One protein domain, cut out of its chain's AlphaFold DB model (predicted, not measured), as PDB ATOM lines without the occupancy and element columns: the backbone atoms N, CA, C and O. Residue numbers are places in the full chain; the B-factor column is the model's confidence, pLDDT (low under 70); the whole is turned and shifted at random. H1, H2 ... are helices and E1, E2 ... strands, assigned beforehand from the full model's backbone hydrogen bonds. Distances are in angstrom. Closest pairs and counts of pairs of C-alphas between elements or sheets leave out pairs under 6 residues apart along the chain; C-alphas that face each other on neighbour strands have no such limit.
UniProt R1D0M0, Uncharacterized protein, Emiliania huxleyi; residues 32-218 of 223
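This is residues 32 to 218 of the 223 residues of an uncharacterized protein of Emiliania huxleyi (UniProt R1D0M0). What shape does the domain have? Two lobes sit side by side along the longest axis: in one, a strongly twisted, branched sheet of E1 to E5 has H2 and H6 over one face and H3 over the other; in the second, a strongly twisted sheet of E8, E6, E7 and E9 has H4 over one face. H1 lies between the lobes, and H6, which follows E9 of the second lobe, packs on the first with residues 204 to 212, while residues 213 to 218 stick out. What is it made of, and how large is it? The printed part has 187 residues, mixed in class, with six named helices and nine named strands in the order H1 E1 E2 E3 H2 E4 H3 E5 E6 E7 H4 E8 H5 E9 H6; the four-stranded sheet, in order E8 E6 E7 E9, is mixed. It is compact, with a radius of gyration of the C-alphas of 18.0 A and spans of 54 by 40 by 31 A.

Where are the strands? The branched sheet has E1, residues 42 to 47, E2, 56 to 59, E3, 66 to 74, E4, 95 to 100, and E5, 120 to 123; E3 measures 17.8 A and bends by 96 degrees at residue 69, and its C-alpha 74 is at (376.924, 285.765, 289.054). The other sheet has E6, residues 130 to 134, E7, 143 to 146, E8, 173 to 177, and E9, 196 to 199. Where are the helices? H1 spans residues 32 to 38 from C-alpha 32 at (374.504, 279.148, 308.811), H3 101 to 107 and H5 178 to 187. H2, residues 77 to 90, measures 20.5 A, H4, 149 to 162, 20.1 A, and H6, 202 to 216, 21.2 A, ending with C-alpha 216 at (395.289, 298.017, 297.687).

How is the branched sheet paired? E3 has E1 and E2 on one side and E5 on the other: E1 is antiparallel, with N 44 and O 74 2.8 A apart, E2 and E3 form a hairpin, with N 56 and O 70 at 2.9 A, and E5 is parallel, with N 73 and O 121 at 2.8 A. E4 is antiparallel to E1, with N 43 and O 99 at 2.8 A. Which helices are on it? H2 lies over E1 at a height of 7.2 A; their closest C-alphas, those of Phe 44 and Ala 80, are 6.2 A apart. H6, on the same face, lies over E1 and E4 at a height of 9.2 A and only just touches H2, with 3 pairs of C-alphas within 8 A, the closest being Pro 77 and Ala 204 at 5.8 A, with residue 77 of H2 alone and residues 203 to 207 of H6 alone. H3, on the opposite face, lies only just over E5, with 3 of its C-alphas, at a height of 7.2 A. What of the other sheet? E6 and E7 form a hairpin, with N 132 and O 146 at 2.8 A; E8 is antiparallel to E6, with N 131 and O 176 at 2.7 A, and E9 parallel to E7, with N 145 and O 197 at 2.8 A. H4 makes two layers with it, a helix on one face, over E7 at a height of 9.6 A, while H5 only grazes it with residues 178 to 183 and H1 with 37 to 38. E7, H4, E8 and E8, H5, E9 are split strand-helix-strand units, same-way strands with others between them, both with right-handed crossovers. How does H1 stand, and are the helices' backbones in range? H1 touches H3 at a steep tilt of 51 degrees, opposite ways, with the closest C-alphas, those of Val 35 and Gly 102, 4.1 A apart. Every O i to N i+4 pair is within hydrogen-bond range in H1, H3, H4, H5 and H6, and 7 of 10 in H2.

How far does it reach, and is it whole? The two C-alphas farthest apart, those of Gln 90 and Arg 166, are 54.3 A apart, and the printed part has no cut. Which link is long, and where is confidence low? The link from H3 to E5, 12 residues, is long. The mean pLDDT of the printed part is 84.7, and residues 58 to 68, 110 to 117 and 125 to 127 are under 70.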
ATOM      1  N   LEU A  32     373.181 278.557 308.620       91.25
ATOM      2  CA  LEU A  32     374.504 279.148 308.811       91.25
ATOM      3  C   LEU A  32     375.602 278.213 308.295       91.25
ATOM      4  O   LEU A  32     376.418 278.654 307.497       91.25
ATOM      5  N   GLU A  33     375.559 276.925 308.644       91.81
ATOM      6  CA  GLU A  33     376.536 275.932 308.164       91.81
ATOM      7  C   GLU A  33     376.508 275.790 306.636       91.81
ATOM      8  O   GLU A  33     377.548 275.685 305.991       91.81
ATOM      9  N   ILE A  34     375.318 275.835 306.028       92.31
ATOM     10  CA  ILE A  34     375.183 275.826 304.564       92.31
ATOM     11  C   ILE A  34     375.804 277.092 303.958       92.31
ATOM     12  O   ILE A  34     376.532 277.005 302.972       92.31
ATOM     13  N   VAL A  35     375.544 278.267 304.541       93.50
ATOM     14  CA  VAL A  35     376.150 279.534 304.095       93.50
ATOM     15  C   VAL A  35     377.670 279.484 304.218       93.50
ATOM     16  O   VAL A  35     378.355 279.898 303.292       93.50
ATOM     17  N   GLU A  36     378.203 278.968 305.320       94.38
ATOM     18  CA  GLU A  36     379.644 278.832 305.536       94.38
ATOM     19  C   GLU A  36     380.288 277.908 304.504       94.38
ATOM     20  O   GLU A  36     381.297 278.286 303.916       94.38
ATOM     21  N   LYS A  37     379.660 276.768 304.188       93.88
ATOM     22  CA  LYS A  37     380.120 275.889 303.103       93.88
ATOM     23  C   LYS A  37     380.114 276.592 301.748       93.88
ATOM     24  O   LYS A  37     381.072 276.491 300.994       93.88
ATOM     25  N   LEU A  38     379.053 277.332 301.432       94.62
ATOM     26  CA  LEU A  38     378.973 278.076 300.174       94.62
ATOM     27  C   LEU A  38     379.938 279.266 300.131       94.62
ATOM     28  O   LEU A  38     380.321 279.690 299.048       94.62
ATOM     29  N   ASN A  39     380.347 279.821 301.273       95.50
ATOM     30  CA  ASN A  39     381.306 280.926 301.324       95.50
ATOM     31  C   ASN A  39     382.717 280.526 300.869       95.50
ATOM     32  O   ASN A  39     383.517 281.422 300.614       95.50
ATOM     33  N   GLU A  40     383.003 279.226 300.730       92.44
ATOM     34  CA  GLU A  40     384.218 278.732 300.070       92.44
ATOM     35  C   GLU A  40     384.289 279.190 298.603       92.44
ATOM     36  O   GLU A  40     385.368 279.246 298.031       92.44
ATOM     37  N   LEU A  41     383.161 279.567 297.991       93.75
ATOM     38  CA  LEU A  41     383.102 279.980 296.595       93.75
ATOM     39  C   LEU A  41     382.940 281.496 296.451       93.75
ATOM     40  O   LEU A  41     382.129 282.102 297.158       93.75
ATOM     41  N   PRO A  42     383.637 282.125 295.493       94.81
ATOM     42  CA  PRO A  42     383.377 283.507 295.125       94.81
ATOM     43  C   PRO A  42     382.111 283.640 294.267       94.81
ATOM     44  O   PRO A  42     381.732 282.753 293.503       94.81
ATOM     45  N   ALA A  43     381.484 284.802 294.376       94.62
ATOM     46  CA  ALA A  43     380.448 285.299 293.491       94.62
ATOM     47  C   ALA A  43     380.771 286.747 293.104       94.62
ATOM     48  O   ALA A  43     381.560 287.433 293.766       94.62
ATOM     49  N   PHE A  44     380.148 287.222 292.033       95.31
ATOM     50  CA  PHE A  44     380.511 288.470 291.368       95.31
ATOM     51  C   PHE A  44     379.280 289.343 291.191       95.31
ATOM     52  O   PHE A  44     378.225 288.840 290.830       95.31
ATOM     53  N   ALA A  45     379.393 290.644 291.416       95.38
ATOM     54  CA  ALA A  45     378.303 291.593 291.205       95.38
ATOM     55  C   ALA A  45     378.838 292.883 290.588       95.38
ATOM     56  O   ALA A  45     380.016 293.202 290.743       95.38
ATOM     57  N   ILE A  46     377.979 293.657 289.924       95.00
ATOM     58  CA  ILE A  46     378.357 295.009 289.501       95.00
ATOM     59  C   ILE A  46     378.151 295.966 290.671       95.00
ATOM     60  O   ILE A  46     377.082 295.994 291.287       95.00
ATOM     61  N   VAL A  47     379.179 296.757 290.968       95.06
ATOM     62  CA  VAL A  47     379.184 297.744 292.049       95.06
ATOM     63  C   VAL A  47     379.602 299.123 291.545       95.06
ATOM     64  O   VAL A  47     380.337 299.239 290.565       95.06
ATOM     65  N   GLY A  48     379.107 300.171 292.201       92.69
ATOM     66  CA  GLY A  48     379.524 301.551 291.960       92.69
ATOM     67  C   GLY A  48     380.828 301.908 292.675       92.69
ATOM     68  O   GLY A  48     381.389 301.101 293.423       92.69
ATOM     69  N   ALA A  49     381.286 303.152 292.502       88.75
ATOM     70  CA  ALA A  49     382.485 303.663 293.176       88.75
ATOM     71  C   ALA A  49     382.428 303.567 294.716       88.75
ATOM     72  O   ALA A  49     383.467 303.390 295.356       88.75
ATOM     73  N   ASP A  50     381.224 303.659 295.284       89.88
ATOM     74  CA  ASP A  50     380.897 303.553 296.711       89.88
ATOM     75  C   ASP A  50     380.658 302.106 297.180       89.88
ATOM     76  O   ASP A  50     380.220 301.883 298.306       89.88
ATOM     77  N   LYS A  51     380.923 301.118 296.314       89.12
ATOM     78  CA  LYS A  51     380.674 299.686 296.542       89.12
ATOM     79  C   LYS A  51     379.193 299.324 296.718       89.12
ATOM     80  O   LYS A  51     378.885 298.188 297.080       89.12
ATOM     81  N   SER A  52     378.269 300.238 296.413       92.75
ATOM     82  CA  SER A  52     376.845 299.911 296.330       92.75
ATOM     83  C   SER A  52     376.574 299.009 295.127       92.75
ATOM     84  O   SER A  52     377.194 299.158 294.073       92.75
ATOM     85  N   PHE A  53     375.643 298.064 295.265       93.31
ATOM     86  CA  PHE A  53     375.217 297.234 294.142       93.31
ATOM     87  C   PHE A  53     374.545 298.090 293.069       93.31
ATOM     88  O   PHE A  53     373.672 298.900 293.375       93.31
ATOM     89  N   VAL A  54     374.930 297.875 291.813       91.25
ATOM     90  CA  VAL A  54     374.332 298.545 290.658       91.25
ATOM     91  C   VAL A  54     373.178 297.687 290.149       91.25
ATOM     92  O   VAL A  54     373.419 296.561 289.704       91.25
ATOM     93  N   PRO A  55     371.930 298.182 290.196       88.25
ATOM     94  CA  PRO A  55     370.817 297.495 289.571       88.25
ATOM     95  C   PRO A  55     370.984 297.495 288.052       88.25
ATOM     96  O   PRO A  55     371.404 298.495 287.467       88.25
ATOM     97  N   LEU A  56     370.648 296.379 287.414       82.25
ATOM     98  CA  LEU A  56     370.684 296.235 285.964       82.25
ATOM     99  C   LEU A  56     369.290 295.917 285.436       82.25
ATOM    100  O   LEU A  56     368.449 295.351 286.135       82.25
ATOM    101  N   GLN A  57     369.062 296.259 284.171       75.25
ATOM    102  CA  GLN A  57     367.909 295.760 283.437       75.25
ATOM    103  C   GLN A  57     368.191 294.322 283.021       75.25
ATOM    104  O   GLN A  57     369.129 294.058 282.268       75.25
ATOM    105  N   VAL A  58     367.390 293.389 283.528       67.31
ATOM    106  CA  VAL A  58     367.570 291.960 283.261       67.31
ATOM    107  C   VAL A  58     366.310 291.430 282.611       67.31
ATOM    108  O   VAL A  58     365.209 291.647 283.117       67.31
ATOM    109  N   GLN A  59     366.469 290.694 281.516       64.06
ATOM    110  CA  GLN A  59     365.376 289.894 280.984       64.06
ATOM    111  C   GLN A  59     365.059 288.756 281.969       64.06
ATOM    112  O   GLN A  59     365.947 288.129 282.569       64.06
ATOM    113  N   ASP A  60     363.773 288.508 282.191       59.97
ATOM    114  CA  ASP A  60     363.317 287.365 282.964       59.97
ATOM    115  C   ASP A  60     363.723 286.039 282.291       59.97
ATOM    116  O   ASP A  60     364.260 285.987 281.184       59.97
ATOM    117  N   ALA A  61     363.493 284.921 282.979       52.53
ATOM    118  CA  ALA A  61     363.837 283.605 282.444       52.53
ATOM    119  C   ALA A  61     363.022 283.214 281.189       52.53
ATOM    120  O   ALA A  61     363.381 282.231 280.534       52.53
ATOM    121  N   ALA A  62     361.932 283.919 280.871       57.22
ATOM    122  CA  ALA A  62     361.133 283.719 279.662       57.22
ATOM    123  C   ALA A  62     361.617 284.596 278.491       57.22
ATOM    124  O   ALA A  62     361.245 284.333 277.353       57.22
ATOM    125  N   GLY A  63     362.492 285.575 278.749       58.62
ATOM    126  CA  GLY A  63     362.913 286.572 277.767       58.62
ATOM    127  C   GLY A  63     361.834 287.619 277.474       58.62
ATOM    128  O   GLY A  63     362.002 288.406 276.547       58.62
ATOM    129  N   GLU A  64     360.735 287.627 278.233       52.03
ATOM    130  CA  GLU A  64     359.527 288.395 277.906       52.03
ATOM    131  C   GLU A  64     359.416 289.685 278.723       52.03
ATOM    132  O   GLU A  64     359.010 290.714 278.185       52.03
ATOM    133  N   THR A  65     359.835 289.676 279.991       54.31
ATOM    134  CA  THR A  65     359.738 290.849 280.872       54.31
ATOM    135  C   THR A  65     361.118 291.348 281.266       54.31
ATOM    136  O   THR A  65     361.948 290.592 281.768       54.31
ATOM    137  N   THR A  66     361.366 292.646 281.093       56.78
ATOM    138  CA  THR A  66     362.515 293.297 281.733       56.78
ATOM    139  C   THR A  66     362.137 293.573 283.180       56.78
ATOM    140  O   THR A  66     361.232 294.362 283.444       56.78
ATOM    141  N   VAL A  67     362.805 292.916 284.128       60.69
ATOM    142  CA  VAL A  67     362.694 293.318 285.531       60.69
ATOM    143  C   VAL A  67     363.596 294.533 285.708       60.69
ATOM    144  O   VAL A  67     364.805 294.460 285.475       60.69
ATOM    145  N   HIS A  68     362.991 295.662 286.062       62.09
ATOM    146  CA  HIS A  68     363.721 296.878 286.395       62.09
ATOM    147  C   HIS A  68     364.309 296.760 287.810       62.09
ATOM    148  O   HIS A  68     363.693 296.178 288.700       62.09
ATOM    149  N   ASP A  69     365.508 297.310 287.995       73.12
ATOM    150  CA  ASP A  69     366.134 297.557 289.296       73.12
ATOM    151  C   ASP A  69     366.506 296.328 290.149       73.12
ATOM    152  O   ASP A  69     366.401 296.351 291.378       73.12
ATOM    153  N   VAL A  70     367.038 295.271 289.524       82.00
ATOM    154  CA  VAL A  70     367.598 294.113 290.247       82.00
ATOM    155  C   VAL A  70     369.123 294.120 290.190       82.00
ATOM    156  O   VAL A  70     369.723 294.212 289.120       82.00
ATOM    157  N   ALA A  71     369.767 293.975 291.346       89.12
ATOM    158  CA  ALA A  71     371.194 293.701 291.429       89.12
ATOM    159  C   ALA A  71     371.447 292.216 291.130       89.12
ATOM    160  O   ALA A  71     370.993 291.326 291.855       89.12
ATOM    161  N   VAL A  72     372.166 291.943 290.046       89.50
ATOM    162  CA  VAL A  72     372.498 290.575 289.641       89.50
ATOM    163  C   VAL A  72     373.825 290.161 290.258       89.50
ATOM    164  O   VAL A  72     374.777 290.942 290.305       89.50
ATOM    165  N   ILE A  73     373.863 288.923 290.738       92.69
ATOM    166  CA  ILE A  73     375.050 288.276 291.269       92.69
ATOM    167  C   ILE A  73     375.313 287.022 290.437       92.69
ATOM    168  O   ILE A  73     374.440 286.166 290.324       92.69
ATOM    169  N   TRP A  74     376.508 286.895 289.879       91.44
ATOM    170  CA  TRP A  74     376.924 285.765 289.054       91.44
ATOM    171  C   TRP A  74     377.820 284.815 289.834       91.44
ATOM    172  O   TRP A  74     378.662 285.244 290.623       91.44
ATOM    173  N   THR A  75     377.676 283.520 289.572       88.94
ATOM    174  CA  THR A  75     378.650 282.511 290.013       88.94
ATOM    175  C   THR A  75     379.863 282.443 289.084       88.94
ATOM    176  O   THR A  75     380.917 281.971 289.493       88.94
ATOM    177  N   GLU A  76     379.725 282.927 287.845       88.00
ATOM    178  CA  GLU A  76     380.763 282.870 286.817       88.00
ATOM    179  C   GLU A  76     381.357 284.260 286.519       88.00
ATOM    180  O   GLU A  76     380.618 285.192 286.178       88.00
ATOM    181  N   PRO A  77     382.692 284.420 286.572       90.12
ATOM    182  CA  PRO A  77     383.350 285.715 286.393       90.12
ATOM    183  C   PRO A  77     383.160 286.308 284.988       90.12
ATOM    184  O   PRO A  77     383.062 287.525 284.827       90.12
ATOM    185  N   GLN A  78     383.084 285.467 283.953       88.50
ATOM    186  CA  GLN A  78     382.941 285.918 282.561       88.50
ATOM    187  C   GLN A  78     381.583 286.580 282.300       88.50
ATOM    188  O   GLN A  78     381.489 287.529 281.522       88.50
ATOM    189  N   GLU A  79     380.534 286.124 282.983       88.00
ATOM    190  CA  GLU A  79     379.202 286.717 282.864       88.00
ATOM    191  C   GLU A  79     379.154 288.096 283.516       88.00
ATOM    192  O   GLU A  79     378.630 289.042 282.923       88.00
ATOM    193  N   ALA A  80     379.794 288.245 284.679       91.56
ATOM    194  CA  ALA A  80     379.959 289.543 285.320       91.56
ATOM    195  C   ALA A  80     380.778 290.512 284.445       91.56
ATOM    196  O   ALA A  80     380.436 291.688 284.348       91.56
ATOM    197  N   GLN A  81     381.818 290.038 283.749       91.50
ATOM    198  CA  GLN A  81     382.585 290.855 282.794       91.50
ATOM    199  C   GLN A  81     381.744 291.322 281.603       91.50
ATOM    200  O   GLN A  81     381.812 292.495 281.227       91.50
ATOM    201  N   ALA A  82     380.926 290.438 281.030       89.00
ATOM    202  CA  ALA A  82     380.022 290.803 279.943       89.00
ATOM    203  C   ALA A  82     378.989 291.849 280.399       89.00
ATOM    204  O   ALA A  82     378.751 292.838 279.700       89.00
ATOM    205  N   ALA A  83     378.428 291.678 281.600       89.25
ATOM    206  CA  ALA A  83     377.495 292.628 282.197       89.25
ATOM    207  C   ALA A  83     378.158 293.973 282.542       89.25
ATOM    208  O   ALA A  83     377.542 295.024 282.365       89.25
ATOM    209  N   LEU A  84     379.423 293.972 282.974       92.06
ATOM    210  CA  LEU A  84     380.173 295.190 283.284       92.06
ATOM    211  C   LEU A  84     380.304 296.108 282.064       92.06
ATOM    212  O   LEU A  84     380.155 297.323 282.195       92.06
ATOM    213  N   ALA A  85     380.570 295.545 280.882       88.00
ATOM    214  CA  ALA A  85     380.674 296.327 279.651       88.00
ATOM    215  C   ALA A  85     379.367 297.082 279.349       88.00
ATOM    216  O   ALA A  85     379.400 298.255 278.976       88.00
ATOM    217  N   GLN A  86     378.222 296.435 279.578       84.56
ATOM    218  CA  GLN A  86     376.902 297.056 279.433       84.56
ATOM    219  C   GLN A  86     376.641 298.090 280.534       84.56
ATOM    220  O   GLN A  86     376.199 299.201 280.243       84.56
ATOM    221  N   ALA A  87     376.965 297.763 281.787       89.00
ATOM    222  CA  ALA A  87     376.790 298.663 282.921       89.00
ATOM    223  C   ALA A  87     377.591 299.962 282.748       89.00
ATOM    224  O   ALA A  87     377.068 301.044 283.003       89.00
ATOM    225  N   ARG A  88     378.825 299.879 282.234       91.88
ATOM    226  CA  ARG A  88     379.695 301.042 281.990       91.88
ATOM    227  C   ARG A  88     379.174 302.007 280.934       91.88
ATOM    228  O   ARG A  88     379.530 303.180 280.982       91.88
ATOM    229  N   ALA A  89     378.306 301.554 280.029       86.75
ATOM    230  CA  ALA A  89     377.646 302.446 279.081       86.75
ATOM    231  C   ALA A  89     376.692 303.437 279.777       86.75
ATOM    232  O   ALA A  89     376.454 304.522 279.256       86.75
ATOM    233  N   GLN A  90     376.163 303.076 280.952       84.56
ATOM    234  CA  GLN A  90     375.233 303.903 281.731       84.56
ATOM    235  C   GLN A  90     375.891 304.499 282.982       84.56
ATOM    236  O   GLN A  90     375.554 305.603 283.403       84.56
ATOM    237  N   ARG A  91     376.843 303.771 283.569       89.06
ATOM    238  CA  ARG A  91     377.530 304.108 284.812       89.06
ATOM    239  C   ARG A  91     379.040 303.890 284.639       89.06
ATOM    240  O   ARG A  91     379.526 302.796 284.920       89.06
ATOM    241  N   PRO A  92     379.795 304.893 284.148       91.25
ATOM    242  CA  PRO A  92     381.217 304.735 283.822       91.25
ATOM    243  C   PRO A  92     382.099 304.298 285.000       91.25
ATOM    244  O   PRO A  92     383.128 303.661 284.785       91.25
ATOM    245  N   ASP A  93     381.691 304.601 286.237       91.25
ATOM    246  CA  ASP A  93     382.361 304.188 287.477       91.25
ATOM    247  C   ASP A  93     382.035 302.748 287.911       91.25
ATOM    248  O   ASP A  93     382.542 302.291 288.935       91.25
ATOM    249  N   ALA A  94     381.199 302.023 287.160       93.31
ATOM    250  CA  ALA A  94     380.876 300.639 287.464       93.31
ATOM    251  C   ALA A  94     382.130 299.749 287.424       93.31
ATOM    252  O   ALA A  94     382.978 299.828 286.519       93.31
ATOM    253  N   ALA A  95     382.203 298.852 288.400       94.19
ATOM    254  CA  ALA A  95     383.246 297.854 288.567       94.19
ATOM    255  C   ALA A  95     382.637 296.500 288.950       94.19
ATOM    256  O   ALA A  95     381.458 296.408 289.295       94.19
ATOM    257  N   ILE A  96     383.446 295.443 288.900       95.00
ATOM    258  CA  ILE A  96     383.075 294.148 289.475       95.00
ATOM    259  C   ILE A  96     383.470 294.157 290.950       95.00
ATOM    260  O   ILE A  96     384.621 294.417 291.292       95.00
ATOM    261  N   GLY A  97     382.501 293.886 291.815       94.50
ATOM    262  CA  GLY A  97     382.712 293.548 293.212       94.50
ATOM    263  C   GLY A  97     382.634 292.038 293.408       94.50
ATOM    264  O   GLY A  97     381.918 291.339 292.688       94.50
ATOM    265  N   THR A  98     383.352 291.542 294.407       95.12
ATOM    266  CA  THR A  98     383.352 290.127 294.785       95.12
ATOM    267  C   THR A  98     382.722 289.945 296.154       95.12
ATOM    268  O   THR A  98     382.965 290.738 297.066       95.12
ATOM    269  N   LEU A  99     381.951 288.878 296.324       95.00
ATOM    270  CA  LEU A  99     381.407 288.475 297.616       95.00
ATOM    271  C   LEU A  99     381.344 286.947 297.728       95.00
ATOM    272  O   LEU A  99     381.204 286.280 296.709       95.00
ATOM    273  N   PRO A 100     381.407 286.376 298.941       95.75
ATOM    274  CA  PRO A 100     381.192 284.946 299.141       95.75
ATOM    275  C   PRO A 100     379.816 284.486 298.636       95.75
ATOM    276  O   PRO A 100     378.803 285.150 298.888       95.75
ATOM    277  N   LEU A 101     379.760 283.327 297.978       93.88
ATOM    278  CA  LEU A 101     378.535 282.789 297.387       93.88
ATOM    279  C   LEU A 101     377.469 282.493 298.442       93.88
ATOM    280  O   LEU A 101     376.294 282.734 298.187       93.88
ATOM    281  N   GLY A 102     377.836 282.043 299.644       93.56
ATOM    282  CA  GLY A 102     376.868 281.848 300.727       93.56
ATOM    283  C   GLY A 102     376.161 283.147 301.127       93.56
ATOM    284  O   GLY A 102     374.940 283.167 301.297       93.56
ATOM    285  N   LYS A 103     376.899 284.265 301.193       92.56
ATOM    286  CA  LYS A 103     376.314 285.602 301.407       92.56
ATOM    287  C   LYS A 103     375.422 286.021 300.239       92.56
ATOM    288  O   LYS A 103     374.315 286.497 300.478       92.56
ATOM    289  N   ALA A 104     375.868 285.820 298.999       92.00
ATOM    290  CA  ALA A 104     375.058 286.099 297.813       92.00
ATOM    291  C   ALA A 104     373.745 285.301 297.816       92.00
ATOM    292  O   ALA A 104     372.667 285.861 297.641       92.00
ATOM    293  N   PHE A 105     373.828 284.002 298.094       88.88
ATOM    294  CA  PHE A 105     372.687 283.100 298.174       88.88
ATOM    295  C   PHE A 105     371.677 283.553 299.237       88.88
ATOM    296  O   PHE A 105     370.469 283.552 298.991       88.88
ATOM    297  N   ALA A 106     372.164 284.005 300.397       87.69
ATOM    298  CA  ALA A 106     371.320 284.571 301.444       87.69
ATOM    299  C   ALA A 106     370.645 285.894 301.024       87.69
ATOM    300  O   ALA A 106     369.456 286.063 301.290       87.69
ATOM    301  N   LEU A 107     371.363 286.799 300.342       88.25
ATOM    302  CA  LEU A 107     370.820 288.071 299.829       88.25
ATOM    303  C   LEU A 107     369.711 287.862 298.790       88.25
ATOM    304  O   LEU A 107     368.726 288.600 298.766       88.25
ATOM    305  N   CYS A 108     369.857 286.848 297.940       83.06
ATOM    306  CA  CYS A 108     368.897 286.514 296.890       83.06
ATOM    307  C   CYS A 108     367.661 285.760 297.394       83.06
ATOM    308  O   CYS A 108     366.900 285.254 296.576       83.06
ATOM    309  N   GLU A 109     367.481 285.633 298.713       73.62
ATOM    310  CA  GLU A 109     366.406 284.835 299.310       73.62
ATOM    311  C   GLU A 109     366.376 283.399 298.757       73.62
ATOM    312  O   GLU A 109     365.311 282.792 298.659       73.62
ATOM    313  N   GLY A 110     367.554 282.829 298.438       61.97
ATOM    314  CA  GLY A 110     367.758 281.518 297.790       61.97
ATOM    315  C   GLY A 110     367.184 280.303 298.537       61.97
ATOM    316  O   GLY A 110     367.398 279.156 298.161       61.97
ATOM    317  N   TRP A 111     366.429 280.559 299.595       57.44
ATOM    318  CA  TRP A 111     365.698 279.624 300.429       57.44
ATOM    319  C   TRP A 111     364.226 279.462 300.014       57.44
ATOM    320  O   TRP A 111     363.581 278.523 300.473       57.44
ATOM    321  N   ALA A 112     363.674 280.367 299.196       45.78
ATOM    322  CA  ALA A 112     362.263 280.373 298.811       45.78
ATOM    323  C   ALA A 112     362.050 279.873 297.368       45.78
ATOM    324  O   ALA A 112     362.764 280.253 296.445       45.78
ATOM    325  N   GLN A 113     361.024 279.038 297.160       43.16
ATOM    326  CA  GLN A 113     360.571 278.597 295.828       43.16
ATOM    327  C   GLN A 113     359.739 279.658 295.078       43.16
ATOM    328  O   GLN A 113     359.349 279.433 293.934       43.16
ATOM    329  N   ALA A 114     359.436 280.798 295.705       42.91
ATOM    330  CA  ALA A 114     358.567 281.821 295.137       42.91
ATOM    331  C   ALA A 114     359.381 282.876 294.374       42.91
ATOM    332  O   ALA A 114     360.253 283.533 294.935       42.91
ATOM    333  N   ALA A 115     359.071 283.051 293.090       44.47
ATOM    334  CA  ALA A 115     359.525 284.202 292.328       44.47
ATOM    335  C   ALA A 115     358.819 285.465 292.853       44.47
ATOM    336  O   ALA A 115     357.597 285.568 292.761       44.47
ATOM    337  N   GLY A 116     359.597 286.415 293.377       53.31
ATOM    338  CA  GLY A 116     359.155 287.783 293.664       53.31
ATOM    339  C   GLY A 116     359.305 288.211 295.125       53.31
ATOM    340  O   GLY A 116     358.414 287.936 295.920       53.31
ATOM    341  N   ALA A 117     360.407 288.915 295.436       57.78
ATOM    342  CA  ALA A 117     360.524 289.970 296.467       57.78
ATOM    343  C   ALA A 117     361.970 290.492 296.627       57.78
ATOM    344  O   ALA A 117     362.158 291.625 297.068       57.78
ATOM    345  N   SER A 118     363.001 289.712 296.269       71.31
ATOM    346  CA  SER A 118     364.384 290.175 296.438       71.31
ATOM    347  C   SER A 118     364.815 291.160 295.348       71.31
ATOM    348  O   SER A 118     364.667 290.908 294.153       71.31
ATOM    349  N   ARG A 119     365.453 292.257 295.777       82.69
ATOM    350  CA  ARG A 119     366.220 293.170 294.909       82.69
ATOM    351  C   ARG A 119     367.516 292.544 294.375       82.69
ATOM    352  O   ARG A 119     368.250 293.202 293.643       82.69
ATOM    353  N   PHE A 120     367.819 291.307 294.774       86.19
ATOM    354  CA  PHE A 120     368.989 290.554 294.351       86.19
ATOM    355  C   PHE A 120     368.584 289.284 293.619       86.19
ATOM    356  O   PHE A 120     367.733 288.526 294.082       86.19
ATOM    357  N   ARG A 121     369.279 288.990 292.523       84.81
ATOM    358  CA  ARG A 121     369.115 287.743 291.778       84.81
ATOM    359  C   ARG A 121     370.454 287.048 291.638       84.81
ATOM    360  O   ARG A 121     371.386 287.622 291.086       84.81
ATOM    361  N   LEU A 122     370.515 285.795 292.076       85.75
ATOM    362  CA  LEU A 122     371.632 284.923 291.754       85.75
ATOM    363  C   LEU A 122     371.412 284.395 290.334       85.75
ATOM    364  O   LEU A 122     370.306 283.965 289.990       85.75
ATOM    365  N   GLN A 123     372.448 284.440 289.510       82.75
ATOM    366  CA  GLN A 123     372.423 284.017 288.123       82.75
ATOM    367  C   GLN A 123     373.559 283.033 287.856       82.75
ATOM    368  O   GLN A 123     374.718 283.278 288.188       82.75
ATOM    369  N   ALA A 124     373.186 281.908 287.258       75.31
ATOM    370  CA  ALA A 124     374.103 280.972 286.634       75.31
ATOM    371  C   ALA A 124     373.980 281.077 285.112       75.31
ATOM    372  O   ALA A 124     372.998 281.614 284.590       75.31
ATOM    373  N   HIS A 125     374.925 280.442 284.423       69.56
ATOM    374  CA  HIS A 125     374.940 280.304 282.968       69.56
ATOM    375  C   HIS A 125     373.659 279.709 282.375       69.56
ATOM    376  O   HIS A 125     373.327 279.922 281.211       69.56
ATOM    377  N   SER A 126     372.918 278.944 283.175       67.38
ATOM    378  CA  SER A 126     371.667 278.317 282.770       67.38
ATOM    379  C   SER A 126     370.545 278.630 283.763       67.38
ATOM    380  O   SER A 126     370.779 279.167 284.844       67.38
ATOM    381  N   LYS A 127     369.299 278.261 283.429       67.44
ATOM    382  CA  LYS A 127     368.147 278.386 284.353       67.44
ATOM    383  C   LYS A 127     368.285 277.524 285.619       67.44
ATOM    384  O   LYS A 127     367.502 277.674 286.561       67.44
ATOM    385  N   VAL A 128     369.241 276.601 285.615       74.12
ATOM    386  CA  VAL A 128     369.620 275.766 286.751       74.12
ATOM    387  C   VAL A 128     371.012 276.159 287.233       74.12
ATOM    388  O   VAL A 128     371.812 276.711 286.478       74.12
ATOM    389  N   PHE A 129     371.296 275.870 288.497       84.62
ATOM    390  CA  PHE A 129     372.627 276.012 289.081       84.62
ATOM    391  C   PHE A 129     373.297 274.638 289.076       84.62
ATOM    392  O   PHE A 129     373.159 273.923 290.070       84.62
ATOM    393  N   PRO A 130     373.923 274.206 287.965       88.75
ATOM    394  CA  PRO A 130     374.442 272.855 287.871       88.75
ATOM    395  C   PRO A 130     375.614 272.677 288.832       88.75
ATOM    396  O   PRO A 130     376.573 273.440 288.833       88.75
ATOM    397  N   LEU A 131     375.524 271.627 289.626       91.94
ATOM    398  CA  LEU A 131     376.592 271.092 290.439       91.94
ATOM    399  C   LEU A 131     376.948 269.723 289.888       91.94
ATOM    400  O   LEU A 131     376.066 268.911 289.610       91.94
ATOM    401  N   PHE A 132     378.239 269.472 289.749       93.31
ATOM    402  CA  PHE A 132     378.777 268.218 289.256       93.31
ATOM    403  C   PHE A 132     379.357 267.453 290.440       93.31
ATOM    404  O   PHE A 132     380.169 267.991 291.191       93.31
ATOM    405  N   LEU A 133     378.908 266.215 290.614       92.31
ATOM    406  CA  LEU A 133     379.366 265.304 291.653       92.31
ATOM    407  C   LEU A 133     379.924 264.055 290.977       92.31
ATOM    408  O   LEU A 133     379.250 263.442 290.145       92.31
ATOM    409  N   CYS A 134     381.144 263.691 291.353       90.81
ATOM    410  CA  CYS A 134     381.825 262.484 290.906       90.81
ATOM    411  C   CYS A 134     382.184 261.669 292.150       90.81
ATOM    412  O   CYS A 134     383.031 262.077 292.949       90.81
ATOM    413  N   GLU A 135     381.489 260.548 292.343       86.06
ATOM    414  CA  GLU A 135     381.662 259.687 293.521       86.06
ATOM    415  C   GLU A 135     383.086 259.117 293.573       86.06
ATOM    416  O   GLU A 135     383.663 258.967 294.643       86.06
ATOM    417  N   GLU A 136     383.686 258.878 292.411       88.50
ATOM    418  CA  GLU A 136     385.034 258.341 292.253       88.50
ATOM    419  C   GLU A 136     386.140 259.329 292.672       88.50
ATOM    420  O   GLU A 136     387.269 258.907 292.915       88.50
ATOM    421  N   LEU A 137     385.828 260.628 292.789       89.19
ATOM    422  CA  LEU A 137     386.718 261.643 293.375       89.19
ATOM    423  C   LEU A 137     386.513 261.820 294.884       89.19
ATOM    424  O   LEU A 137     387.214 262.617 295.509       89.19
ATOM    425  N   SER A 138     385.541 261.121 295.465       89.06
ATOM    426  CA  SER A 138     385.218 261.244 296.882       89.06
ATOM    427  C   SER A 138     386.093 260.322 297.730       89.06
ATOM    428  O   SER A 138     386.523 259.250 297.309       89.06
ATOM    429  N   THR A 139     386.346 260.751 298.958       87.12
ATOM    430  CA  THR A 139     387.065 260.024 300.007       87.12
ATOM    431  C   THR A 139     386.225 260.051 301.281       87.12
ATOM    432  O   THR A 139     385.250 260.801 301.362       87.12
ATOM    433  N   ASP A 140     386.633 259.297 302.302       84.56
ATOM    434  CA  ASP A 140     385.956 259.298 303.606       84.56
ATOM    435  C   ASP A 140     385.953 260.685 304.280       84.56
ATOM    436  O   ASP A 140     385.110 260.953 305.130       84.56
ATOM    437  N   GLU A 141     386.867 261.579 303.891       86.81
ATOM    438  CA  GLU A 141     387.025 262.912 304.489       86.81
ATOM    439  C   GLU A 141     386.543 264.054 303.580       86.81
ATOM    440  O   GLU A 141     386.372 265.187 304.035       86.81
ATOM    441  N   CYS A 142     386.335 263.789 302.288       87.94
ATOM    442  CA  CYS A 142     386.042 264.821 301.300       87.94
ATOM    443  C   CYS A 142     385.169 264.293 300.163       87.94
ATOM    444  O   CYS A 142     385.550 263.362 299.457       87.94
ATOM    445  N   MET A 143     384.041 264.957 299.932       91.88
ATOM    446  CA  MET A 143     383.195 264.806 298.755       91.88
ATOM    447  C   MET A 143     383.222 266.124 297.967       91.88
ATOM    448  O   MET A 143     382.539 267.080 298.364       91.88
ATOM    449  N   PRO A 144     384.011 266.210 296.881       93.69
ATOM    450  CA  PRO A 144     384.129 267.432 296.103       93.69
ATOM    451  C   PRO A 144     382.888 267.659 295.230       93.69
ATOM    452  O   PRO A 144     382.414 266.761 294.530       93.69
ATOM    453  N   ILE A 145     382.374 268.887 295.256       94.81
ATOM    454  CA  ILE A 145     381.252 269.342 294.434       94.81
ATOM    455  C   ILE A 145     381.709 270.528 293.592       94.81
ATOM    456  O   ILE A 145     382.151 271.544 294.125       94.81
ATOM    457  N   PHE A 146     381.552 270.417 292.277       93.25
ATOM    458  CA  PHE A 146     382.062 271.401 291.324       93.25
ATOM    459  C   PHE A 146     380.926 272.235 290.734       93.25
ATOM    460  O   PHE A 146     379.862 271.702 290.423       93.25
ATOM    461  N   LEU A 147     381.166 273.530 290.513       89.31
ATOM    462  CA  LEU A 147     380.214 274.414 289.818       89.31
ATOM    463  C   LEU A 147     380.322 274.318 288.291       89.31
ATOM    464  O   LEU A 147     379.413 274.732 287.574       89.31
ATOM    465  N   SER A 148     381.413 273.740 287.782       87.56
ATOM    466  CA  SER A 148     381.635 273.582 286.351       87.56
ATOM    467  C   SER A 148     382.104 272.169 286.009       87.56
ATOM    468  O   SER A 148     382.855 271.526 286.746       87.56
ATOM    469  N   ARG A 149     381.679 271.687 284.836       88.31
ATOM    470  CA  ARG A 149     382.151 270.409 284.290       88.31
ATOM    471  C   ARG A 149     383.650 270.451 283.995       88.31
ATOM    472  O   ARG A 149     384.309 269.427 284.118       88.31
ATOM    473  N   ALA A 150     384.162 271.606 283.573       87.38
ATOM    474  CA  ALA A 150     385.566 271.772 283.219       87.38
ATOM    475  C   ALA A 150     386.476 271.575 284.438       87.38
ATOM    476  O   ALA A 150     387.435 270.820 284.338       87.38
ATOM    477  N   GLU A 151     386.124 272.152 285.593       88.38
ATOM    478  CA  GLU A 151     386.904 271.980 286.831       88.38
ATOM    479  C   GLU A 151     386.868 270.539 287.338       88.38
ATOM    480  O   GLU A 151     387.884 269.999 287.769       88.38
ATOM    481  N   MET A 152     385.708 269.882 287.249       92.56
ATOM    482  CA  MET A 152     385.589 268.469 287.616       92.56
ATOM    483  C   MET A 152     386.493 267.588 286.743       92.56
ATOM    484  O   MET A 152     387.200 266.727 287.262       92.56
ATOM    485  N   VAL A 153     386.525 267.838 285.429       90.50
ATOM    486  CA  VAL A 153     387.414 267.125 284.499       90.50
ATOM    487  C   VAL A 153     388.884 267.434 284.785       90.50
ATOM    488  O   VAL A 153     389.680 266.505 284.848       90.50
ATOM    489  N   ALA A 154     389.249 268.696 285.017       89.25
ATOM    490  CA  ALA A 154     390.624 269.073 285.346       89.25
ATOM    491  C   ALA A 154     391.102 268.403 286.647       89.25
ATOM    492  O   ALA A 154     392.193 267.835 286.699       89.25
ATOM    493  N   THR A 155     390.246 268.378 287.672       90.94
ATOM    494  CA  THR A 155     390.517 267.692 288.946       90.94
ATOM    495  C   THR A 155     390.688 266.186 288.743       90.94
ATOM    496  O   THR A 155     391.579 265.566 289.324       90.94
ATOM    497  N   TRP A 156     389.861 265.590 287.882       90.81
ATOM    498  CA  TRP A 156     389.979 264.186 287.507       90.81
ATOM    499  C   TRP A 156     391.305 263.873 286.805       90.81
ATOM    500  O   TRP A 156     391.987 262.909 287.155       90.81
ATOM    501  N   GLU A 157     391.689 264.685 285.822       90.38
ATOM    502  CA  GLU A 157     392.947 264.529 285.089       90.38
ATOM    503  C   GLU A 157     394.153 264.631 286.028       90.38
ATOM    504  O   GLU A 157     395.076 263.816 285.946       90.38
ATOM    505  N   GLU A 158     394.123 265.569 286.973       89.69
ATOM    506  CA  GLU A 158     395.166 265.717 287.982       89.69
ATOM    507  C   GLU A 158     395.242 264.492 288.912       89.69
ATOM    508  O   GLU A 158     396.330 263.963 289.175       89.69
ATOM    509  N   ALA A 159     394.096 263.976 289.367       88.75
ATOM    510  CA  ALA A 159     394.038 262.745 290.152       88.75
ATOM    511  C   ALA A 159     394.605 261.549 289.364       88.75
ATOM    512  O   ALA A 159     395.428 260.784 289.883       88.75
ATOM    513  N   MET A 160     394.243 261.423 288.083       89.44
ATOM    514  CA  MET A 160     394.757 260.385 287.193       89.44
ATOM    515  C   MET A 160     396.282 260.466 287.057       89.44
ATOM    516  O   MET A 160     396.955 259.440 287.205       89.44
ATOM    517  N   GLN A 161     396.838 261.661 286.846       89.69
ATOM    518  CA  GLN A 161     398.286 261.870 286.768       89.69
ATOM    519  C   GLN A 161     398.989 261.447 288.063       89.69
ATOM    520  O   GLN A 161     399.952 260.679 288.012       89.69
ATOM    521  N   ARG A 162     398.470 261.857 289.229       89.44
ATOM    522  CA  ARG A 162     399.013 261.466 290.546       89.44
ATOM    523  C   ARG A 162     398.974 259.956 290.782       89.44
ATOM    524  O   ARG A 162     399.874 259.411 291.414       89.44
ATOM    525  N   SER A 163     397.967 259.268 290.245       87.44
ATOM    526  CA  SER A 163     397.848 257.806 290.338       87.44
ATOM    527  C   SER A 163     398.765 257.033 289.376       87.44
ATOM    528  O   SER A 163     398.754 255.799 289.375       87.44
ATOM    529  N   GLY A 164     399.528 257.729 288.523       88.00
ATOM    530  CA  GLY A 164     400.305 257.106 287.453       88.00
ATOM    531  C   GLY A 164     399.426 256.469 286.371       88.00
ATOM    532  O   GLY A 164     399.783 255.417 285.843       88.00
ATOM    533  N   GLY A 165     398.259 257.061 286.084       83.38
ATOM    534  CA  GLY A 165     397.329 256.590 285.051       83.38
ATOM    535  C   GLY A 165     396.476 255.381 285.446       83.38
ATOM    536  O   GLY A 165     395.942 254.705 284.573       83.38
ATOM    537  N   ARG A 166     396.368 255.071 286.743       80.69
ATOM    538  CA  ARG A 166     395.649 253.882 287.244       80.69
ATOM    539  C   ARG A 166     394.179 254.135 287.583       80.69
ATOM    540  O   ARG A 166     393.473 253.194 287.930       80.69
ATOM    541  N   LEU A 167     393.731 255.385 287.511       81.12
ATOM    542  CA  LEU A 167     392.331 255.762 287.689       81.12
ATOM    543  C   LEU A 167     391.551 255.542 286.386       81.12
ATOM    544  O   LEU A 167     391.867 256.138 285.357       81.12
ATOM    545  N   ASN A 168     390.522 254.697 286.446       80.56
ATOM    546  CA  ASN A 168     389.564 254.526 285.350       80.56
ATOM    547  C   ASN A 168     388.664 255.757 285.257       80.56
ATOM    548  O   ASN A 168     388.231 256.191 286.319       80.56
ATOM    549  N   PRO A 169     388.341 256.272 284.052       78.44
ATOM    550  CA  PRO A 169     387.414 257.391 283.883       78.44
ATOM    551  C   PRO A 169     386.143 257.234 284.730       78.44
ATOM    552  O   PRO A 169     385.698 256.104 284.928       78.44
ATOM    553  N   PRO A 170     385.544 258.338 285.205       81.56
ATOM    554  CA  PRO A 170     384.388 258.246 286.072       81.56
ATOM    555  C   PRO A 170     383.201 257.686 285.289       81.56
ATOM    556  O   PRO A 170     382.832 258.209 284.234       81.56
ATOM    557  N   ASP A 171     382.605 256.626 285.826       79.38
ATOM    558  CA  ASP A 171     381.468 255.936 285.217       79.38
ATOM    559  C   ASP A 171     380.146 256.598 285.630       79.38
ATOM    560  O   ASP A 171     379.123 256.450 284.952       79.38
ATOM    561  N   LYS A 172     380.150 257.343 286.746       80.31
ATOM    562  CA  LYS A 172     378.961 257.981 287.316       80.31
ATOM    563  C   LYS A 172     379.176 259.468 287.562       80.31
ATOM    564  O   LYS A 172     379.661 259.899 288.602       80.31
ATOM    565  N   LEU A 173     378.688 260.277 286.626       86.94
ATOM    566  CA  LEU A 173     378.544 261.713 286.835       86.94
ATOM    567  C   LEU A 173     377.115 262.038 287.271       86.94
ATOM    568  O   LEU A 173     376.167 261.851 286.505       86.94
ATOM    569  N   THR A 174     376.964 262.589 288.475       91.25
ATOM    570  CA  THR A 174     375.690 263.151 288.930       91.25
ATOM    571  C   THR A 174     375.686 264.659 288.708       91.25
ATOM    572  O   THR A 174     376.611 265.358 289.120       91.25
ATOM    573  N   VAL A 175     374.625 265.169 288.079       91.56
ATOM    574  CA  VAL A 175     374.375 266.610 287.945       91.56
ATOM    575  C   VAL A 175     373.169 266.981 288.800       91.56
ATOM    576  O   VAL A 175     372.099 266.384 288.660       91.56
ATOM    577  N   LEU A 176     373.335 267.953 289.693       90.75
ATOM    578  CA  LEU A 176     372.313 268.397 290.640       90.75
ATOM    579  C   LEU A 176     372.128 269.914 290.564       90.75
ATOM    580  O   LEU A 176     373.076 270.633 290.293       90.75
ATOM    581  N   ASP A 177     370.926 270.424 290.828       88.69
ATOM    582  CA  ASP A 177     370.734 271.868 291.017       88.69
ATOM    583  C   ASP A 177     371.165 272.280 292.438       88.69
ATOM    584  O   ASP A 177     370.794 271.617 293.411       88.69
ATOM    585  N   LEU A 178     371.902 273.388 292.580       88.75
ATOM    586  CA  LEU A 178     372.346 273.922 293.876       88.75
ATOM    587  C   LEU A 178     371.201 274.072 294.882       88.75
ATOM    588  O   LEU A 178     371.366 273.724 296.050       88.75
ATOM    589  N   ARG A 179     370.019 274.522 294.449       86.69
ATOM    590  CA  ARG A 179     368.862 274.692 295.342       86.69
ATOM    591  C   ARG A 179     368.364 273.346 295.854       86.69
ATOM    592  O   ARG A 179     367.953 273.243 297.006       86.69
ATOM    593  N   LEU A 180     368.428 272.307 295.020       88.19
ATOM    594  CA  LEU A 180     368.068 270.952 295.426       88.19
ATOM    595  C   LEU A 180     369.101 270.364 296.395       88.19
ATOM    596  O   LEU A 180     368.708 269.704 297.354       88.19
ATOM    597  N   LEU A 181     370.398 270.625 296.194       90.38
ATOM    598  CA  LEU A 181     371.431 270.234 297.159       90.38
ATOM    599  C   LEU A 181     371.212 270.910 298.515       90.38
ATOM    600  O   LEU A 181     371.198 270.233 299.537       90.38
ATOM    601  N   VAL A 182     370.983 272.226 298.516       90.06
ATOM    602  CA  VAL A 182     370.699 273.000 299.730       90.06
ATOM    603  C   VAL A 182     369.463 272.452 300.446       90.06
ATOM    604  O   VAL A 182     369.513 272.213 301.650       90.06
ATOM    605  N   ALA A 183     368.380 272.168 299.715       88.88
ATOM    606  CA  ALA A 183     367.182 271.565 300.295       88.88
ATOM    607  C   ALA A 183     367.470 270.195 300.937       88.88
ATOM    608  O   ALA A 183     366.944 269.901 302.009       88.88
ATOM    609  N   ARG A 184     368.332 269.368 300.329       90.31
ATOM    610  CA  ARG A 184     368.755 268.081 300.910       90.31
ATOM    611  C   ARG A 184     369.608 268.265 302.165       90.31
ATOM    612  O   ARG A 184     369.347 267.599 303.161       90.31
ATOM    613  N   MET A 185     370.555 269.205 302.160       90.94
ATOM    614  CA  MET A 185     371.354 269.545 303.346       90.94
ATOM    615  C   MET A 185     370.469 269.961 304.527       90.94
ATOM    616  O   MET A 185     370.727 269.554 305.654       90.94
ATOM    617  N   GLN A 186     369.387 270.704 304.271       90.00
ATOM    618  CA  GLN A 186     368.422 271.121 305.298       90.00
ATOM    619  C   GLN A 186     367.526 269.991 305.816       90.00
ATOM    620  O   GLN A 186     366.997 270.086 306.921       90.00
ATOM    621  N   GLN A 187     367.299 268.953 305.013       87.88
ATOM    622  CA  GLN A 187     366.463 267.813 305.392       87.88
ATOM    623  C   GLN A 187     367.257 266.733 306.140       87.88
ATOM    624  O   GLN A 187     366.654 265.902 306.819       87.88
ATOM    625  N   GLY A 188     368.592 266.746 306.040       82.56
ATOM    626  CA  GLY A 188     369.434 265.649 306.515       82.56
ATOM    627  C   GLY A 188     369.284 264.417 305.619       82.56
ATOM    628  O   GLY A 188     368.881 264.517 304.459       82.56
ATOM    629  N   GLY A 189     369.614 263.236 306.135       81.06
ATOM    630  CA  GLY A 189     369.391 261.978 305.416       81.06
ATOM    631  C   GLY A 189     370.504 260.975 305.649       81.06
ATOM    632  O   GLY A 189     371.082 260.955 306.715       81.06
ATOM    633  N   ILE A 190     370.795 260.121 304.668       73.00
ATOM    634  CA  ILE A 190     371.854 259.094 304.778       73.00
ATOM    635  C   ILE A 190     373.253 259.693 304.516       73.00
ATOM    636  O   ILE A 190     374.276 259.073 304.779       73.00
ATOM    637  N   GLN A 191     373.301 260.912 303.978       79.88
ATOM    638  CA  GLN A 191     374.529 261.572 303.557       79.88
ATOM    639  C   GLN A 191     375.153 262.354 304.713       79.88
ATOM    640  O   GLN A 191     374.511 263.261 305.241       79.88
ATOM    641  N   ASP A 192     376.418 262.083 305.035       86.81
ATOM    642  CA  ASP A 192     377.208 263.010 305.842       86.81
ATOM    643  C   ASP A 192     377.514 264.264 305.010       86.81
ATOM    644  O   ASP A 192     378.154 264.203 303.956       86.81
ATOM    645  N   TRP A 193     377.001 265.409 305.455       89.62
ATOM    646  CA  TRP A 193     377.220 266.692 304.795       89.62
ATOM    647  C   TRP A 193     378.525 267.364 305.236       89.62
ATOM    648  O   TRP A 193     378.960 268.317 304.586       89.62
ATOM    649  N   SER A 194     379.168 266.897 306.314       86.44
ATOM    650  CA  SER A 194     380.406 267.482 306.840       86.44
ATOM    651  C   SER A 194     381.554 267.372 305.830       86.44
ATOM    652  O   SER A 194     382.237 268.371 305.587       86.44
ATOM    653  N   VAL A 195     381.638 266.232 305.136       89.50
ATOM    654  CA  VAL A 195     382.642 265.916 304.108       89.50
ATOM    655  C   VAL A 195     382.445 266.678 302.796       89.50
ATOM    656  O   VAL A 195     383.345 266.708 301.966       89.50
ATOM    657  N   VAL A 196     381.295 267.326 302.579       91.88
ATOM    658  CA  VAL A 196     381.060 268.119 301.360       91.88
ATOM    659  C   VAL A 196     382.011 269.307 301.312       91.88
ATOM    660  O   VAL A 196     381.992 270.135 302.233       91.88
ATOM    661  N   LYS A 197     382.741 269.427 300.200       93.06
ATOM    662  CA  LYS A 197     383.610 270.561 299.872       93.06
ATOM    663  C   LYS A 197     383.242 271.140 298.519       93.06
ATOM    664  O   LYS A 197     383.093 270.401 297.547       93.06
ATOM    665  N   PHE A 198     383.082 272.456 298.461       93.81
ATOM    666  CA  PHE A 198     382.792 273.128 297.205       93.81
ATOM    667  C   PHE A 198     384.095 273.515 296.515       93.81
ATOM    668  O   PHE A 198     384.960 274.160 297.100       93.81
ATOM    669  N   VAL A 199     384.227 273.132 295.250       91.62
ATOM    670  CA  VAL A 199     385.419 273.409 294.453       91.62
ATOM    671  C   VAL A 199     385.122 274.569 293.510       91.62
ATOM    672  O   VAL A 199     384.275 274.469 292.616       91.62
ATOM    673  N   GLY A 200     385.793 275.694 293.767       85.06
ATOM    674  CA  GLY A 200     385.748 276.887 292.924       85.06
ATOM    675  C   GLY A 200     386.632 276.746 291.691       85.06
ATOM    676  O   GLY A 200     387.395 275.796 291.575       85.06
ATOM    677  N   THR A 201     386.522 277.701 290.771       84.88
ATOM    678  CA  THR A 201     387.342 277.716 289.553       84.88
ATOM    679  C   THR A 201     388.567 278.606 289.749       84.88
ATOM    680  O   THR A 201     388.459 279.677 290.356       84.88
ATOM    681  N   ASP A 202     389.716 278.227 289.181       86.94
ATOM    682  CA  ASP A 202     390.938 279.052 289.211       86.94
ATOM    683  C   ASP A 202     390.677 280.471 288.690       86.94
ATOM    684  O   ASP A 202     391.168 281.466 289.221       86.94
ATOM    685  N   ARG A 203     389.831 280.580 287.661       86.75
ATOM    686  CA  ARG A 203     389.440 281.864 287.062       86.75
ATOM    687  C   ARG A 203     388.679 282.748 288.040       86.75
ATOM    688  O   ARG A 203     388.851 283.966 288.024       86.75
ATOM    689  N   ALA A 204     387.816 282.151 288.853       87.62
ATOM    690  CA  ALA A 204     387.040 282.879 289.835       87.62
ATOM    691  C   ALA A 204     387.946 283.416 290.955       87.62
ATOM    692  O   ALA A 204     387.824 284.584 291.320       87.62
ATOM    693  N   TYR A 205     388.910 282.616 291.421       90.25
ATOM    694  CA  TYR A 205     389.902 283.061 292.404       90.25
ATOM    695  C   TYR A 205     390.855 284.122 291.850       90.25
ATOM    696  O   TYR A 205     391.062 285.141 292.504       90.25
ATOM    697  N   ALA A 206     391.342 283.964 290.618       90.62
ATOM    698  CA  ALA A 206     392.187 284.967 289.971       90.62
ATOM    699  C   ALA A 206     391.498 286.343 289.880       90.62
ATOM    700  O   ALA A 206     392.137 287.378 290.058       90.62
ATOM    701  N   MET A 207     390.179 286.375 289.649       89.94
ATOM    702  CA  MET A 207     389.412 287.625 289.649       89.94
ATOM    703  C   MET A 207     389.302 288.256 291.043       89.94
ATOM    704  O   MET A 207     389.323 289.482 291.155       89.94
ATOM    705  N   VAL A 208     389.193 287.445 292.099       91.25
ATOM    706  CA  VAL A 208     389.202 287.933 293.488       91.25
ATOM    707  C   VAL A 208     390.554 288.551 293.831       91.25
ATOM    708  O   VAL A 208     390.593 289.671 294.339       91.25
ATOM    709  N   GLU A 209     391.650 287.862 293.519       91.31
ATOM    710  CA  GLU A 209     393.009 288.354 293.769       91.31
ATOM    711  C   GLU A 209     393.283 289.670 293.035       91.31
ATOM    712  O   GLU A 209     393.816 290.617 293.615       91.31
ATOM    713  N   GLU A 210     392.874 289.758 291.768       88.50
ATOM    714  CA  GLU A 210     393.019 290.978 290.976       88.50
ATOM    715  C   GLU A 210     392.189 292.136 291.554       88.50
ATOM    716  O   GLU A 210     392.686 293.256 291.670       88.50
ATOM    717  N   GLY A 211     390.956 291.873 291.999       84.62
ATOM    718  CA  GLY A 211     390.127 292.878 292.669       84.62
ATOM    719  C   GLY A 211     390.754 293.402 293.967       84.62
ATOM    720  O   GLY A 211     390.780 294.611 294.199       84.62
ATOM    721  N   GLN A 212     391.321 292.512 294.789       87.06
ATOM    722  CA  GLN A 212     392.013 292.877 296.034       87.06
ATOM    723  C   GLN A 212     393.288 293.690 295.777       87.06
ATOM    724  O   GLN A 212     393.583 294.645 296.506       87.06
ATOM    725  N   ARG A 213     394.034 293.350 294.718       87.00
ATOM    726  CA  ARG A 213     395.215 294.107 294.291       87.00
ATOM    727  C   ARG A 213     394.839 295.537 293.901       87.00
ATOM    728  O   ARG A 213     395.425 296.479 294.427       87.00
ATOM    729  N   GLN A 214     393.812 295.701 293.067       83.31
ATOM    730  CA  GLN A 214     393.341 297.019 292.624       83.31
ATOM    731  C   GLN A 214     392.846 297.900 293.778       83.31
ATOM    732  O   GLN A 214     393.029 299.116 293.748       83.31
ATOM    733  N   GLU A 215     392.224 297.316 294.806       81.75
ATOM    734  CA  GLU A 215     391.826 298.061 296.007       81.75
ATOM    735  C   GLU A 215     393.027 298.532 296.829       81.75
ATOM    736  O   GLU A 215     393.022 299.661 297.316       81.75
ATOM    737  N   THR A 216     394.061 297.696 296.943       83.75
ATOM    738  CA  THR A 216     395.289 298.017 297.687       83.75
ATOM    739  C   THR A 216     396.107 299.110 296.994       83.75
ATOM    740  O   THR A 216     396.705 299.956 297.654       83.75
ATOM    741  N   GLU A 217     396.118 299.116 295.661       84.06
ATOM    742  CA  GLU A 217     396.844 300.096 294.845       84.06
ATOM    743  C   GLU A 217     396.081 301.417 294.655       84.06
ATOM    744  O   GLU A 217     396.636 302.385 294.125       84.06
ATOM    745  N   ARG A 218     394.812 301.497 295.083       77.81
ATOM    746  CA  ARG A 218     393.998 302.704 294.916       77.81
ATOM    747  C   ARG A 218     394.550 303.829 295.805       77.81
ATOM    748  O   ARG A 218     394.571 303.675 297.026       77.81
TER     749      ARG A 218